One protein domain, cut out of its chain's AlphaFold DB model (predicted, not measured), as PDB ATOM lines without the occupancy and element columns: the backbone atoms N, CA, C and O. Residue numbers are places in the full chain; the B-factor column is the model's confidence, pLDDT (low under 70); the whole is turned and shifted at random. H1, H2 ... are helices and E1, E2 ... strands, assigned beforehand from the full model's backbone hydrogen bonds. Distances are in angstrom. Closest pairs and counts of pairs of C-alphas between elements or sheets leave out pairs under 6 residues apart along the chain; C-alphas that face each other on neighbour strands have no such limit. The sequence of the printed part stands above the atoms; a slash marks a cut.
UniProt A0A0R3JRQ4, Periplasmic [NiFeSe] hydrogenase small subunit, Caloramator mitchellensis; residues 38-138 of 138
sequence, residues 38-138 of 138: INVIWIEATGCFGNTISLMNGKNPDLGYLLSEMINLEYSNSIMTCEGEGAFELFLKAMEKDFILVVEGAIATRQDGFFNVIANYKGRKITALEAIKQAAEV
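This is residues 38 to 138 of the 138 residues of the protein "Periplasmic [NiFeSe] hydrogenase small subunit" of Caloramator mitchellensis (UniProt A0A0R3JRQ4). A small, strongly twisted parallel sheet, with E1 between E2 and E3, has H3 and H5 side by side over one face. The hairpin E4 and E5 packs on these helices at the end of the domain away from H1 and H2, with H4 beside it. The printed part has 101 residues, with five named helices and five named strands in the order E1 H1 H2 E2 H3 E3 H4 E4 E5 H5, a mixed class. The sheets run E2 E1 E3, parallel, and E4 E5, antiparallel. The whole is compact, with a radius of gyration of the C-alphas of 13.5 A and spans of 41 by 28 by 24 A.

Find C-alpha 38 at (39.858, 17.722, -0.156); from there E1, residues 38 to 44, runs 18.9 A. Next come H1, residues 50 to 56, and H2, residues 63 to 70. E2, residues 71 to 76, follows directly and spans 12.6 A. H3, residues 84 to 94, begins at C-alpha 84, (49.474, 24.652, -21.349), and spans 15.8 A. E3, residues 99 to 104, spans 15.9 A. Then come H4, residues 110 to 113, E4, residues 117 to 121, and E5, residues 124 to 127. H5, residues 128 to 136, ends at C-alpha 136, (30.137, 18.030, -13.113), 11.7 A from its first C-alpha.

Look first at E1 and E2, parallel at 28 degrees, with N 40 and O 72 2.8 A apart; E1, H1 H2, E2 is a strand-helix-strand unit, parallel neighbours with helices between, its crossover right-handed. E1 and E3 are parallel at 23 degrees, with N 43 and O 102 2.8 A apart; E2, H3, E3 is a split unit, with E1 between its strands, also right-handed. H1 only grazes the sheet, with residues 50 to 52. H2, over none of the strands, lies on the opposite face from H3 and H5. H3 is over E2 at a height of 8.2 A; their closest C-alphas, Tyr 75 and Phe 91, are 5.4 A apart. H5 is over E1 and E3 at 9.6 A and runs along the strands. In the hairpin E4 and E5, N 126 and O 119 are 2.8 A apart. The closest C-alphas of H3 and E4, Glu 85 and Tyr 121, are 5.2 A apart. H4 and H5 touch, Gly 113 and Leu 129 having their closest C-alphas, 5.4 A apart. In H1, H2, H3 and H5 every O i to N i+4 pair is within hydrogen-bond range; H4 is too short for one.

Look for the two farthest C-alphas at Asn 60 and Gly 123, 42.2 A apart. The printed part has no cut and no long link. No printed residue is under 70 in pLDDT.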
ATOM      1  N   ILE A  38      40.801  17.875   0.946       94.94
ATOM      2  CA  ILE A  38      39.858  17.722  -0.156       94.94
ATOM      3  C   ILE A  38      40.542  18.188  -1.438       94.94
ATOM      4  O   ILE A  38      41.207  19.226  -1.442       94.94
ATOM      5  N   ASN A  39      40.385  17.422  -2.514       98.06
ATOM      6  CA  ASN A  39      40.864  17.825  -3.829       98.06
ATOM      7  C   ASN A  39      39.926  18.883  -4.412       98.06
ATOM      8  O   ASN A  39      38.707  18.778  -4.279       98.06
ATOM      9  N   VAL A  40      40.486  19.904  -5.048       98.31
ATOM     10  CA  VAL A  40      39.727  21.020  -5.611       98.31
ATOM     11  C   VAL A  40      40.131  21.236  -7.058       98.31
ATOM     12  O   VAL A  40      41.315  21.380  -7.372       98.31
ATOM     13  N   ILE A  41      39.117  21.300  -7.912       98.62
ATOM     14  CA  ILE A  41      39.208  21.798  -9.279       98.62
ATOM     15  C   ILE A  41      38.550  23.176  -9.278       98.62
ATOM     16  O   ILE A  41      37.371  23.292  -8.945       98.62
ATOM     17  N   TRP A  42      39.300  24.218  -9.626       98.12
ATOM     18  CA  TRP A  42      38.804  25.593  -9.671       98.12
ATOM     19  C   TRP A  42      38.829  26.116 -11.102       98.12
ATOM     20  O   TRP A  42      39.899  26.321 -11.667       98.12
ATOM     21  N   ILE A  43      37.659  26.360 -11.687       98.19
ATOM     22  CA  ILE A  43      37.538  26.882 -13.049       98.19
ATOM     23  C   ILE A  43      37.021  28.315 -12.993       98.19
ATOM     24  O   ILE A  43      35.881  28.561 -12.600       98.19
ATOM     25  N   GLU A  44      37.846  29.256 -13.435       97.56
ATOM     26  CA  GLU A  44      37.396  30.595 -13.790       97.56
ATOM     27  C   GLU A  44      36.832  30.575 -15.212       97.56
ATOM     28  O   GLU A  44      37.547  30.326 -16.185       97.56
ATOM     29  N   ALA A  45      35.526  30.808 -15.314       97.25
ATOM     30  CA  ALA A  45      34.797  30.918 -16.564       97.25
ATOM     31  C   ALA A  45      34.817  32.379 -17.061       97.25
ATOM     32  O   ALA A  45      35.875  32.984 -17.237       97.25
ATOM     33  N   THR A  46      33.649  32.988 -17.284       96.75
ATOM     34  CA  THR A  46      33.550  34.410 -17.645       96.75
ATOM     35  C   THR A  46      33.534  35.248 -16.367       96.75
ATOM     36  O   THR A  46      32.468  35.566 -15.832       96.75
ATOM     37  N   GLY A  47      34.725  35.538 -15.844       92.38
ATOM     38  CA  GLY A  47      34.950  36.292 -14.611       92.38
ATOM     39  C   GLY A  47      35.707  37.603 -14.825       92.38
ATOM     40  O   GLY A  47      36.152  37.922 -15.926       92.38
ATOM     41  N   CYS A  48      35.834  38.379 -13.750       94.56
ATOM     42  CA  CYS A  48      36.694  39.564 -13.689       94.56
ATOM     43  C   CYS A  48      37.913  39.351 -12.778       94.56
ATOM     44  O   CYS A  48      38.521  40.337 -12.361       94.56
ATOM     45  N   PHE A  49      38.213  38.099 -12.407       94.25
ATOM     46  CA  PHE A  49      39.205  37.728 -11.393       94.25
ATOM     47  C   PHE A  49      38.885  38.201  -9.957       94.25
ATOM     48  O   PHE A  49      39.666  38.012  -9.021       94.25
ATOM     49  N   GLY A  50      37.738  38.860  -9.752       96.06
ATOM     50  CA  GLY A  50      37.373  39.487  -8.483       96.06
ATOM     51  C   GLY A  50      37.134  38.492  -7.345       96.06
ATOM     52  O   GLY A  50      37.478  38.798  -6.201       96.06
ATOM     53  N   ASN A  51      36.592  37.300  -7.624       94.25
ATOM     54  CA  ASN A  51      36.407  36.289  -6.582       94.25
ATOM     55  C   ASN A  51      37.758  35.691  -6.181       94.25
ATOM     56  O   ASN A  51      38.017  35.546  -4.985       94.25
ATOM     57  N   THR A  52      38.643  35.448  -7.150       94.94
ATOM     58  CA  THR A  52      40.022  35.031  -6.877       94.94
ATOM     59  C   THR A  52      40.783  36.086  -6.057       94.94
ATOM     60  O   THR A  52      41.333  35.745  -5.012       94.94
ATOM     61  N   ILE A  53      40.746  37.378  -6.409       96.12
ATOM     62  CA  ILE A  53      41.368  38.444  -5.587       96.12
ATOM     63  C   ILE A  53      40.764  38.486  -4.177       96.12
ATOM     64  O   ILE A  53      41.489  38.638  -3.191       96.12
ATOM     65  N   SER A  54      39.442  38.336  -4.054       95.56
ATOM     66  CA  SER A  54      38.784  38.289  -2.745       95.56
ATOM     67  C   SER A  54      39.267  37.104  -1.905       95.56
ATOM     68  O   SER A  54      39.431  37.264  -0.697       95.56
ATOM     69  N   LEU A  55      39.523  35.945  -2.521       93.56
ATOM     70  CA  LEU A  55      40.118  34.787  -1.853       93.56
ATOM     71  C   LEU A  55      41.556  35.084  -1.409       93.56
ATOM     72  O   LEU A  55      41.910  34.821  -0.262       93.56
ATOM     73  N   MET A  56      42.369  35.670  -2.294       94.81
ATOM     74  CA  MET A  56      43.764  36.032  -2.006       94.81
ATOM     75  C   MET A  56      43.889  37.011  -0.832       94.81
ATOM     76  O   MET A  56      44.854  36.949  -0.074       94.81
ATOM     77  N   ASN A  57      42.901  37.890  -0.653       95.88
ATOM     78  CA  ASN A  57      42.850  38.856   0.445       95.88
ATOM     79  C   ASN A  57      42.376  38.262   1.788       95.88
ATOM     80  O   ASN A  57      42.318  38.990   2.784       95.88
ATOM     81  N   GLY A  58      42.048  36.966   1.846       90.50
ATOM     82  CA  GLY A  58      41.740  36.265   3.094       90.50
ATOM     83  C   GLY A  58      42.890  36.348   4.108       90.50
ATOM     84  O   GLY A  58      44.063  36.381   3.736       90.50
ATOM     85  N   LYS A  59      42.562  36.413   5.407       84.88
ATOM     86  CA  LYS A  59      43.560  36.603   6.480       84.88
ATOM     87  C   LYS A  59      43.549  35.560   7.594       84.88
ATOM     88  O   LYS A  59      44.584  35.381   8.217       84.88
ATOM     89  N   ASN A  60      42.426  34.894   7.871       81.81
ATOM     90  CA  ASN A  60      42.283  33.992   9.021       81.81
ATOM     91  C   ASN A  60      41.344  32.808   8.701       81.81
ATOM     92  O   ASN A  60      40.221  32.778   9.211       81.81
ATOM     93  N   PRO A  61      41.759  31.832   7.873       84.00
ATOM     94  CA  PRO A  61      43.098  31.640   7.300       84.00
ATOM     95  C   PRO A  61      43.369  32.476   6.034       84.00
ATOM     96  O   PRO A  61      42.442  33.014   5.427       84.00
ATOM     97  N   ASP A  62      44.646  32.609   5.663       90.81
ATOM     98  CA  ASP A  62      45.076  33.223   4.399       90.81
ATOM     99  C   ASP A  62      45.175  32.196   3.253       90.81
ATOM    100  O   ASP A  62      44.959  30.995   3.445       90.81
ATOM    101  N   LEU A  63      45.475  32.667   2.037       93.19
ATOM    102  CA  LEU A  63      45.587  31.802   0.858       93.19
ATOM    103  C   LEU A  63      46.689  30.747   1.004       93.19
ATOM    104  O   LEU A  63      46.491  29.599   0.614       93.19
ATOM    105  N   GLY A  64      47.845  31.130   1.555       94.12
ATOM    106  CA  GLY A  64      48.968  30.213   1.737       94.12
ATOM    107  C   GLY A  64      48.559  29.036   2.612       94.12
ATOM    108  O   GLY A  64      48.742  27.885   2.226       94.12
ATOM    109  N   TYR A  65      47.898  29.335   3.727       91.62
ATOM    110  CA  TYR A  65      47.346  28.342   4.633       91.62
ATOM    111  C   TYR A  65      46.266  27.474   3.978       91.62
ATOM    112  O   TYR A  65      46.264  26.257   4.157       91.62
ATOM    113  N   LEU A  66      45.349  28.065   3.206       92.44
ATOM    114  CA  LEU A  66      44.325  27.309   2.479       92.44
ATOM    115  C   LEU A  66      44.973  26.247   1.574       92.44
ATOM    116  O   LEU A  66      44.631  25.066   1.662       92.44
ATOM    117  N   LEU A  67      45.938  26.663   0.749       94.19
ATOM    118  CA  LEU A  67      46.621  25.796  -0.213       94.19
ATOM    119  C   LEU A  67      47.558  24.781   0.460       94.19
ATOM    120  O   LEU A  67      47.694  23.656  -0.021       94.19
ATOM    121  N   SER A  68      48.201  25.139   1.576       92.75
ATOM    122  CA  SER A  68      49.177  24.268   2.237       92.75
ATOM    123  C   SER A  68      48.584  23.359   3.309       92.75
ATOM    124  O   SER A  68      49.150  22.297   3.547       92.75
ATOM    125  N   GLU A  69      47.458  23.706   3.938       91.50
ATOM    126  CA  GLU A  69      46.915  22.973   5.096       91.50
ATOM    127  C   GLU A  69      45.513  22.397   4.865       91.50
ATOM    128  O   GLU A  69      45.172  21.398   5.496       91.50
ATOM    129  N   MET A  70      44.703  22.968   3.968       92.31
ATOM    130  CA  MET A  70      43.267  22.647   3.914       92.31
ATOM    131  C   MET A  70      42.845  21.873   2.667       92.31
ATOM    132  O   MET A  70      42.066  20.922   2.772       92.31
ATOM    133  N   ILE A  71      43.349  22.255   1.495       95.69
ATOM    134  CA  ILE A  71      42.940  21.665   0.215       95.69
ATOM    135  C   ILE A  71      44.139  21.157  -0.583       95.69
ATOM    136  O   ILE A  71      45.266  21.601  -0.379       95.69
ATOM    137  N   ASN A  72      43.881  20.239  -1.510       97.44
ATOM    138  CA  ASN A  72      44.774  19.972  -2.631       97.44
ATOM    139  C   ASN A  72      44.193  20.702  -3.845       97.44
ATOM    140  O   ASN A  72      43.184  20.264  -4.396       97.44
ATOM    141  N   LEU A  73      44.782  21.830  -4.241       97.62
ATOM    142  CA  LEU A  73      44.391  22.498  -5.482       97.62
ATOM    143  C   LEU A  73      44.990  21.721  -6.661       97.62
ATOM    144  O   LEU A  73      46.155  21.902  -7.001       97.62
ATOM    145  N   GLU A  74      44.203  20.817  -7.239       98.06
ATOM    146  CA  GLU A  74      44.650  19.914  -8.306       98.06
ATOM    147  C   GLU A  74      44.657  20.611  -9.673       98.06
ATOM    148  O   GLU A  74      45.502  20.322 -10.520       98.06
ATOM    149  N   TYR A  75      43.740  21.560  -9.880       98.38
ATOM    150  CA  TYR A  75      43.689  22.375 -11.087       98.38
ATOM    151  C   TYR A  75      43.136  23.768 -10.804       98.38
ATOM    152  O   TYR A  75      42.139  23.928 -10.097       98.38
ATOM    153  N   SER A  76      43.767  24.770 -11.414       97.62
ATOM    154  CA  SER A  76      43.199  26.101 -11.584       97.62
ATOM    155  C   SER A  76      43.728  26.724 -12.861       97.62
ATOM    156  O   SER A  76      44.937  26.859 -13.013       97.62
ATOM    157  N   ASN A  77      42.849  27.190 -13.744       96.56
ATOM    158  CA  ASN A  77      43.262  27.929 -14.942       96.56
ATOM    159  C   ASN A  77      43.768  29.358 -14.652       96.56
ATOM    160  O   ASN A  77      44.100  30.077 -15.591       96.56
ATOM    161  N   SER A  78      43.839  29.748 -13.376       93.75
ATOM    162  CA  SER A  78      44.083  31.124 -12.939       93.75
ATOM    163  C   SER A  78      45.316  31.271 -12.043       93.75
ATOM    164  O   SER A  78      46.049  32.249 -12.172       93.75
ATOM    165  N   ILE A  79      45.555  30.328 -11.121       93.94
ATOM    166  CA  ILE A  79      46.570  30.488 -10.057       93.94
ATOM    167  C   ILE A  79      47.482  29.270  -9.844       93.94
ATOM    168  O   ILE A  79      48.245  29.239  -8.879       93.94
ATOM    169  N   MET A  80      47.408  28.251 -10.707       95.19
ATOM    170  CA  MET A  80      48.295  27.087 -10.610       95.19
ATOM    171  C   MET A  80      49.654  27.339 -11.280       95.19
ATOM    172  O   MET A  80      49.790  28.202 -12.140       95.19
ATOM    173  N   THR A  81      50.669  26.556 -10.907       94.75
ATOM    174  CA  THR A  81      52.027  26.682 -11.472       94.75
ATOM    175  C   THR A  81      52.192  26.004 -12.835       94.75
ATOM    176  O   THR A  81      53.003  26.450 -13.637       94.75
ATOM    177  N   CYS A  82      51.485  24.898 -13.090       96.56
ATOM    178  CA  CYS A  82      51.561  24.205 -14.379       96.56
ATOM    179  C   CYS A  82      50.779  24.979 -15.448       96.56
ATOM    180  O   CYS A  82      49.768  25.604 -15.141       96.56
ATOM    181  N   GLU A  83      51.206  24.891 -16.705       96.19
ATOM    182  CA  GLU A  83      50.603  25.628 -17.817       96.19
ATOM    183  C   GLU A  83      50.403  24.751 -19.063       96.19
ATOM    184  O   GLU A  83      50.865  23.606 -19.138       96.19
ATOM    185  N   GLY A  84      49.688  25.293 -20.052       95.50
ATOM    186  CA  GLY A  84      49.474  24.652 -21.349       95.50
ATOM    187  C   GLY A  84      48.769  23.296 -21.259       95.50
ATOM    188  O   GLY A  84      47.873  23.090 -20.440       95.50
ATOM    189  N   GLU A  85      49.174  22.358 -22.121       97.44
ATOM    190  CA  GLU A  85      48.582  21.015 -22.151       97.44
ATOM    191  C   GLU A  85      48.831  20.245 -20.849       97.44
ATOM    192  O   GLU A  85      47.940  19.537 -20.390       97.44
ATOM    193  N   GLY A  86      49.993  20.435 -20.211       97.62
ATOM    194  CA  GLY A  86      50.331  19.775 -18.947       97.62
ATOM    195  C   GLY A  86      49.379  20.152 -17.809       97.62
ATOM    196  O   GLY A  86      48.965  19.286 -17.039       97.62
ATOM    197  N   ALA A  87      48.950  21.417 -17.744       98.06
ATOM    198  CA  ALA A  87      47.924  21.845 -16.794       98.06
ATOM    199  C   ALA A  87      46.591  21.131 -17.044       98.06
ATOM    200  O   ALA A  87      45.930  20.687 -16.106       98.06
ATOM    201  N   PHE A  88      46.205  20.982 -18.312       98.12
ATOM    202  CA  PHE A  88      44.968  20.294 -18.665       98.12
ATOM    203  C   PHE A  88      45.047  18.779 -18.412       98.12
ATOM    204  O   PHE A  88      44.064  18.171 -18.007       98.12
ATOM    205  N   GLU A  89      46.216  18.152 -18.549       98.25
ATOM    206  CA  GLU A  89      46.406  16.758 -18.122       98.25
ATOM    207  C   GLU A  89      46.223  16.575 -16.613       98.25
ATOM    208  O   GLU A  89      45.698  15.548 -16.181       98.25
ATOM    209  N   LEU A  90      46.630  17.559 -15.803       98.25
ATOM    210  CA  LEU A  90      46.356  17.551 -14.365       98.25
ATOM    211  C   LEU A  90      44.860  17.697 -14.077       98.25
ATOM    212  O   LEU A  90      44.360  16.971 -13.225       98.25
ATOM    213  N   PHE A  91      44.132  18.538 -14.823       98.38
ATOM    214  CA  PHE A  91      42.666  18.597 -14.754       98.38
ATOM    215  C   PHE A  91      42.026  17.228 -15.026       98.38
ATOM    216  O   PHE A  91      41.216  16.762 -14.228       98.38
ATOM    217  N   LEU A  92      42.441  16.545 -16.100       97.94
ATOM    218  CA  LEU A  92      41.928  15.213 -16.439       97.94
ATOM    219  C   LEU A  92      42.200  14.192 -15.321       97.94
ATOM    220  O   LEU A  92      41.291  13.478 -14.917       97.94
ATOM    221  N   LYS A  93      43.419  14.176 -14.767       98.12
ATOM    222  CA  LYS A  93      43.782  13.306 -13.632       98.12
ATOM    223  C   LYS A  93      43.042  13.666 -12.342       98.12
ATOM    224  O   LYS A  93      42.790  12.795 -11.514       98.12
ATOM    225  N   ALA A  94      42.728  14.942 -12.133       97.94
ATOM    226  CA  ALA A  94      41.999  15.404 -10.958       97.94
ATOM    227  C   ALA A  94      40.558  14.881 -10.947       97.94
ATOM    228  O   ALA A  94      40.056  14.539  -9.879       97.94
ATOM    229  N   MET A  95      39.930  14.767 -12.125       97.69
ATOM    230  CA  MET A  95      38.572  14.232 -12.273       97.69
ATOM    231  C   MET A  95      38.454  12.739 -11.930       97.69
ATOM    232  O   MET A  95      37.354  12.256 -11.703       97.69
ATOM    233  N   GLU A  96      39.567  12.003 -11.850       97.25
ATOM    234  CA  GLU A  96      39.581  10.587 -11.442       97.25
ATOM    235  C   GLU A  96      39.513  10.394  -9.910       97.25
ATOM    236  O   GLU A  96      39.540   9.265  -9.417       97.25
ATOM    237  N   LYS A  97      39.480  11.485  -9.135       95.81
ATOM    238  CA  LYS A  97      39.468  11.490  -7.663       95.81
ATOM    239  C   LYS A  97      38.130  12.031  -7.147       95.81
ATOM    240  O   LYS A  97      37.400  12.674  -7.882       95.81
ATOM    241  N   ASP A  98      37.858  11.893  -5.849       96.06
ATOM    242  CA  ASP A  98      36.820  12.710  -5.206       96.06
ATOM    243  C   ASP A  98      37.300  14.169  -5.128       96.06
ATOM    244  O   ASP A  98      38.387  14.429  -4.592       96.06
ATOM    245  N   PHE A  99      36.503  15.119  -5.626       98.00
ATOM    246  CA  PHE A  99      36.831  16.549  -5.602       98.00
ATOM    247  C   PHE A  99      35.619  17.448  -5.332       98.00
ATOM    248  O   PHE A  99      34.462  17.054  -5.462       98.00
ATOM    249  N   ILE A 100      35.909  18.696  -4.966       97.88
ATOM    250  CA  ILE A 100      34.963  19.809  -5.034       97.88
ATOM    251  C   ILE A 100      35.260  20.606  -6.304       97.88
ATOM    252  O   ILE A 100      36.394  21.040  -6.520       97.88
ATOM    253  N   LEU A 101      34.227  20.819  -7.121       98.38
ATOM    254  CA  LEU A 101      34.278  21.723  -8.263       98.38
ATOM    255  C   LEU A 101      33.898  23.136  -7.821       98.38
ATOM    256  O   LEU A 101      32.777  23.376  -7.370       98.38
ATOM    257  N   VAL A 102      34.819  24.077  -7.984       98.00
ATOM    258  CA  VAL A 102      34.574  25.508  -7.799       98.00
ATOM    259  C   VAL A 102      34.484  26.157  -9.174       98.00
ATOM    260  O   VAL A 102      35.406  26.037  -9.978       98.00
ATOM    261  N   VAL A 103      33.377  26.849  -9.439       97.75
ATOM    262  CA  VAL A 103      33.181  27.626 -10.669       97.75
ATOM    263  C   VAL A 103      33.092  29.103 -10.312       97.75
ATOM    264  O   VAL A 103      32.210  29.517  -9.560       97.75
ATOM    265  N   GLU A 104      34.007  29.893 -10.862       96.25
ATOM    266  CA  GLU A 104      34.022  31.351 -10.759       96.25
ATOM    267  C   GLU A 104      33.525  31.978 -12.068       96.25
ATOM    268  O   GLU A 104      33.975  31.621 -13.153       96.25
ATOM    269  N   GLY A 105      32.615  32.950 -11.973       96.31
ATOM    270  CA  GLY A 105      32.079  33.663 -13.135       96.31
ATOM    271  C   GLY A 105      30.943  32.941 -13.870       96.31
ATOM    272  O   GLY A 105      30.516  31.843 -13.514       96.31
ATOM    273  N   ALA A 106      30.404  33.599 -14.900       97.06
ATOM    274  CA  ALA A 106      29.294  33.066 -15.686       97.06
ATOM    275  C   ALA A 106      29.785  32.071 -16.748       97.06
ATOM    276  O   ALA A 106      30.816  32.281 -17.393       97.06
ATOM    277  N   ILE A 107      29.017  31.010 -16.991       98.00
ATOM    278  CA  ILE A 107      29.321  30.039 -18.046       98.00
ATOM    279  C   ILE A 107      28.742  30.554 -19.365       98.00
ATOM    280  O   ILE A 107      27.525  30.620 -19.538       98.00
ATOM    281  N   ALA A 108      29.609  30.919 -20.310       97.44
ATOM    282  CA  ALA A 108      29.176  31.283 -21.653       97.44
ATOM    283  C   ALA A 108      28.624  30.041 -22.370       97.44
ATOM    284  O   ALA A 108      29.326  29.047 -22.524       97.44
ATOM    285  N   THR A 109      27.368  30.093 -22.819       97.75
ATOM    286  CA  THR A 109      26.701  28.953 -23.481       97.75
ATOM    287  C   THR A 109      26.529  29.129 -24.988       97.75
ATOM    288  O   THR A 109      26.328  28.157 -25.709       97.75
ATOM    289  N   ARG A 110      26.622  30.363 -25.498       97.88
ATOM    290  CA  ARG A 110      26.494  30.650 -26.934       97.88
ATOM    291  C   ARG A 110      27.686  30.077 -27.707       97.88
ATOM    292  O   ARG A 110      28.811  30.137 -27.216       97.88
ATOM    293  N   GLN A 111      27.436  29.586 -28.927       97.31
ATOM    294  CA  GLN A 111      28.454  28.968 -29.795       97.31
ATOM    295  C   GLN A 111      29.239  27.866 -29.066       97.31
ATOM    296  O   GLN A 111      30.465  27.862 -29.082       97.31
ATOM    297  N   ASP A 112      28.535  26.994 -28.342       96.94
ATOM    298  CA  ASP A 112      29.137  25.893 -27.577       96.94
ATOM    299  C   ASP A 112      30.225  26.355 -26.583       96.94
ATOM    300  O   ASP A 112      31.182  25.647 -26.268       96.94
ATOM    301  N   GLY A 113      30.068  27.580 -26.073       97.88
ATOM    302  CA  GLY A 113      30.961  28.193 -25.094       97.88
ATOM    303  C   GLY A 113      32.227  28.825 -25.666       97.88
ATOM    304  O   GLY A 113      33.108  29.199 -24.896       97.88
ATOM    305  N   PHE A 114      32.334  29.009 -26.988       97.69
ATOM    306  CA  PHE A 114      33.546  29.540 -27.636       97.69
ATOM    307  C   PHE A 114      34.003  30.926 -27.154       97.69
ATOM    308  O   PHE A 114      35.157  31.295 -27.361       97.69
ATOM    309  N   PHE A 115      33.123  31.693 -26.509       97.31
ATOM    310  CA  PHE A 115      33.467  32.988 -25.915       97.31
ATOM    311  C   PHE A 115      34.372  32.875 -24.679       97.31
ATOM    312  O   PHE A 115      34.887  33.890 -24.218       97.31
ATOM    313  N   ASN A 116      34.590  31.667 -24.153       97.56
ATOM    314  CA  ASN A 116      35.494  31.428 -23.038       97.56
ATOM    315  C   ASN A 116      36.209  30.077 -23.204       97.56
ATOM    316  O   ASN A 116      35.723  29.021 -22.799       97.56
ATOM    317  N   VAL A 117      37.374  30.135 -23.851       97.88
ATOM    318  CA  VAL A 117      38.300  29.011 -24.035       97.88
ATOM    319  C   VAL A 117      39.334  29.050 -22.918       97.88
ATOM    320  O   VAL A 117      40.011  30.064 -22.766       97.88
ATOM    321  N   ILE A 118      39.462  27.960 -22.160       97.19
ATOM    322  CA  ILE A 118      40.340  27.888 -20.977       97.19
ATOM    323  C   ILE A 118      41.569  27.001 -21.180       97.19
ATOM    324  O   ILE A 118      42.509  27.071 -20.395       97.19
ATOM    325  N   ALA A 119      41.588  26.176 -22.228       97.56
ATOM    326  CA  ALA A 119      42.754  25.374 -22.580       97.56
ATOM    327  C   ALA A 119      42.819  25.101 -24.087       97.56
ATOM    328  O   ALA A 119      41.811  25.130 -24.795       97.56
ATOM    329  N   ASN A 120      44.021  24.793 -24.569       97.38
ATOM    330  CA  ASN A 120      44.218  24.037 -25.800       97.38
ATOM    331  C   ASN A 120      44.808  22.689 -25.401       97.38
ATOM    332  O   ASN A 120      45.769  22.664 -24.640       97.38
ATOM    333  N   TYR A 121      44.235  21.593 -25.890       97.88
ATOM    334  CA  TYR A 121      44.705  20.246 -25.597       97.88
ATOM    335  C   TYR A 121      44.644  19.387 -26.856       97.88
ATOM    336  O   TYR A 121      43.581  19.251 -27.469       97.88
ATOM    337  N   LYS A 122      45.788  18.832 -27.268       97.38
ATOM    338  CA  LYS A 122      45.940  18.025 -28.488       97.38
ATOM    339  C   LYS A 122      45.427  18.754 -29.733       97.38
ATOM    340  O   LYS A 122      44.718  18.189 -30.562       97.38
ATOM    341  N   GLY A 123      45.743  20.046 -29.830       96.62
ATOM    342  CA  GLY A 123      45.318  20.912 -30.936       96.62
ATOM    343  C   GLY A 123      43.841  21.334 -30.915       96.62
ATOM    344  O   GLY A 123      43.401  22.025 -31.834       96.62
ATOM    345  N   ARG A 124      43.070  20.965 -29.883       97.69
ATOM    346  CA  ARG A 124      41.659  21.343 -29.732       97.69
ATOM    347  C   ARG A 124      41.481  22.402 -28.648       97.69
ATOM    348  O   ARG A 124      42.017  22.269 -27.552       97.69
ATOM    349  N   LYS A 125      40.676  23.425 -28.940       98.12
ATOM    350  CA  LYS A 125      40.221  24.409 -27.947       98.12
ATOM    351  C   LYS A 125      39.219  23.753 -27.000       98.12
ATOM    352  O   LYS A 125      38.256  23.151 -27.468       98.12
ATOM    353  N   ILE A 126      39.442  23.907 -25.702       98.38
ATOM    354  CA  ILE A 126      38.542  23.462 -24.638       98.38
ATOM    355  C   ILE A 126      37.859  24.690 -24.044       98.38
ATOM    356  O   ILE A 126      38.529  25.612 -23.568       98.38
ATOM    357  N   THR A 127      36.529  24.718 -24.081       98.62
ATOM    358  CA  THR A 127      35.744  25.803 -23.478       98.62
ATOM    359  C   THR A 127      35.531  25.552 -21.987       98.62
ATOM    360  O   THR A 127      35.530  24.402 -21.546       98.62
ATOM    361  N   ALA A 128      35.313  26.605 -21.192       98.31
ATOM    362  CA  ALA A 128      34.932  26.408 -19.790       98.31
ATOM    363  C   ALA A 128      33.616  25.637 -19.670       98.31
ATOM    364  O   ALA A 128      33.487  24.792 -18.794       98.31
ATOM    365  N   LEU A 129      32.661  25.878 -20.577       98.56
ATOM    366  CA  LEU A 129      31.416  25.112 -20.648       98.56
ATOM    367  C   LEU A 129      31.689  23.610 -20.768       98.56
ATOM    368  O   LEU A 129      31.081  22.822 -20.048       98.56
ATOM    369  N   GLU A 130      32.582  23.220 -21.678       98.31
ATOM    370  CA  GLU A 130      32.955  21.824 -21.879       98.31
ATOM    371  C   GLU A 130      33.633  21.239 -20.636       98.31
ATOM    372  O   GLU A 130      33.204  20.196 -20.150       98.31
ATOM    373  N   ALA A 131      34.659  21.910 -20.107       98.25
ATOM    374  CA  ALA A 131      35.404  21.421 -18.949       98.25
ATOM    375  C   ALA A 131      34.520  21.306 -17.697       98.25
ATOM    376  O   ALA A 131      34.585  20.310 -16.983       98.25
ATOM    377  N   ILE A 132      33.645  22.288 -17.453       98.44
ATOM    378  CA  ILE A 132      32.711  22.268 -16.320       98.44
ATOM    379  C   ILE A 132      31.704  21.130 -16.472       98.44
ATOM    380  O   ILE A 132      31.451  20.436 -15.496       98.44
ATOM    381  N   LYS A 133      31.149  20.908 -17.672       98.00
ATOM    382  CA  LYS A 133      30.252  19.766 -17.908       98.00
ATOM    383  C   LYS A 133      30.955  18.438 -17.647       98.00
ATOM    384  O   LYS A 133      30.418  17.624 -16.912       98.00
ATOM    385  N   GLN A 134      32.170  18.261 -18.173       97.06
ATOM    386  CA  GLN A 134      32.966  17.056 -17.923       97.06
ATOM    387  C   GLN A 134      33.192  16.829 -16.425       97.06
ATOM    388  O   GLN A 134      32.962  15.728 -15.948       97.06
ATOM    389  N   ALA A 135      33.572  17.870 -15.678       97.62
ATOM    390  CA  ALA A 135      33.826  17.762 -14.242       97.62
ATOM    391  C   ALA A 135      32.552  17.657 -13.382       97.62
ATOM    392  O   ALA A 135      32.626  17.216 -12.244       97.62
ATOM    393  N   ALA A 136      31.390  18.091 -13.870       96.38
ATOM    394  CA  ALA A 136      30.137  18.030 -13.113       96.38
ATOM    395  C   ALA A 136      29.367  16.712 -13.308       96.38
ATOM    396  O   ALA A 136      28.470  16.420 -12.521       96.38
ATOM    397  N   GLU A 137      29.676  15.962 -14.368       92.44
ATOM    398  CA  GLU A 137      28.963  14.741 -14.771       92.44
ATOM    399  C   GLU A 137      29.737  13.442 -14.466       92.44
ATOM    400  O   GLU A 137      29.219  12.359 -14.748       92.44
ATOM    401  N   VAL A 138      30.956  13.542 -13.918       80.62
ATOM    402  CA  VAL A 138      31.777  12.397 -13.469       80.62
ATOM    403  C   VAL A 138      31.309  11.792 -12.152       80.62
ATOM    404  O   VAL A 138      30.792  12.536 -11.287       80.62
TER     405      VAL A 138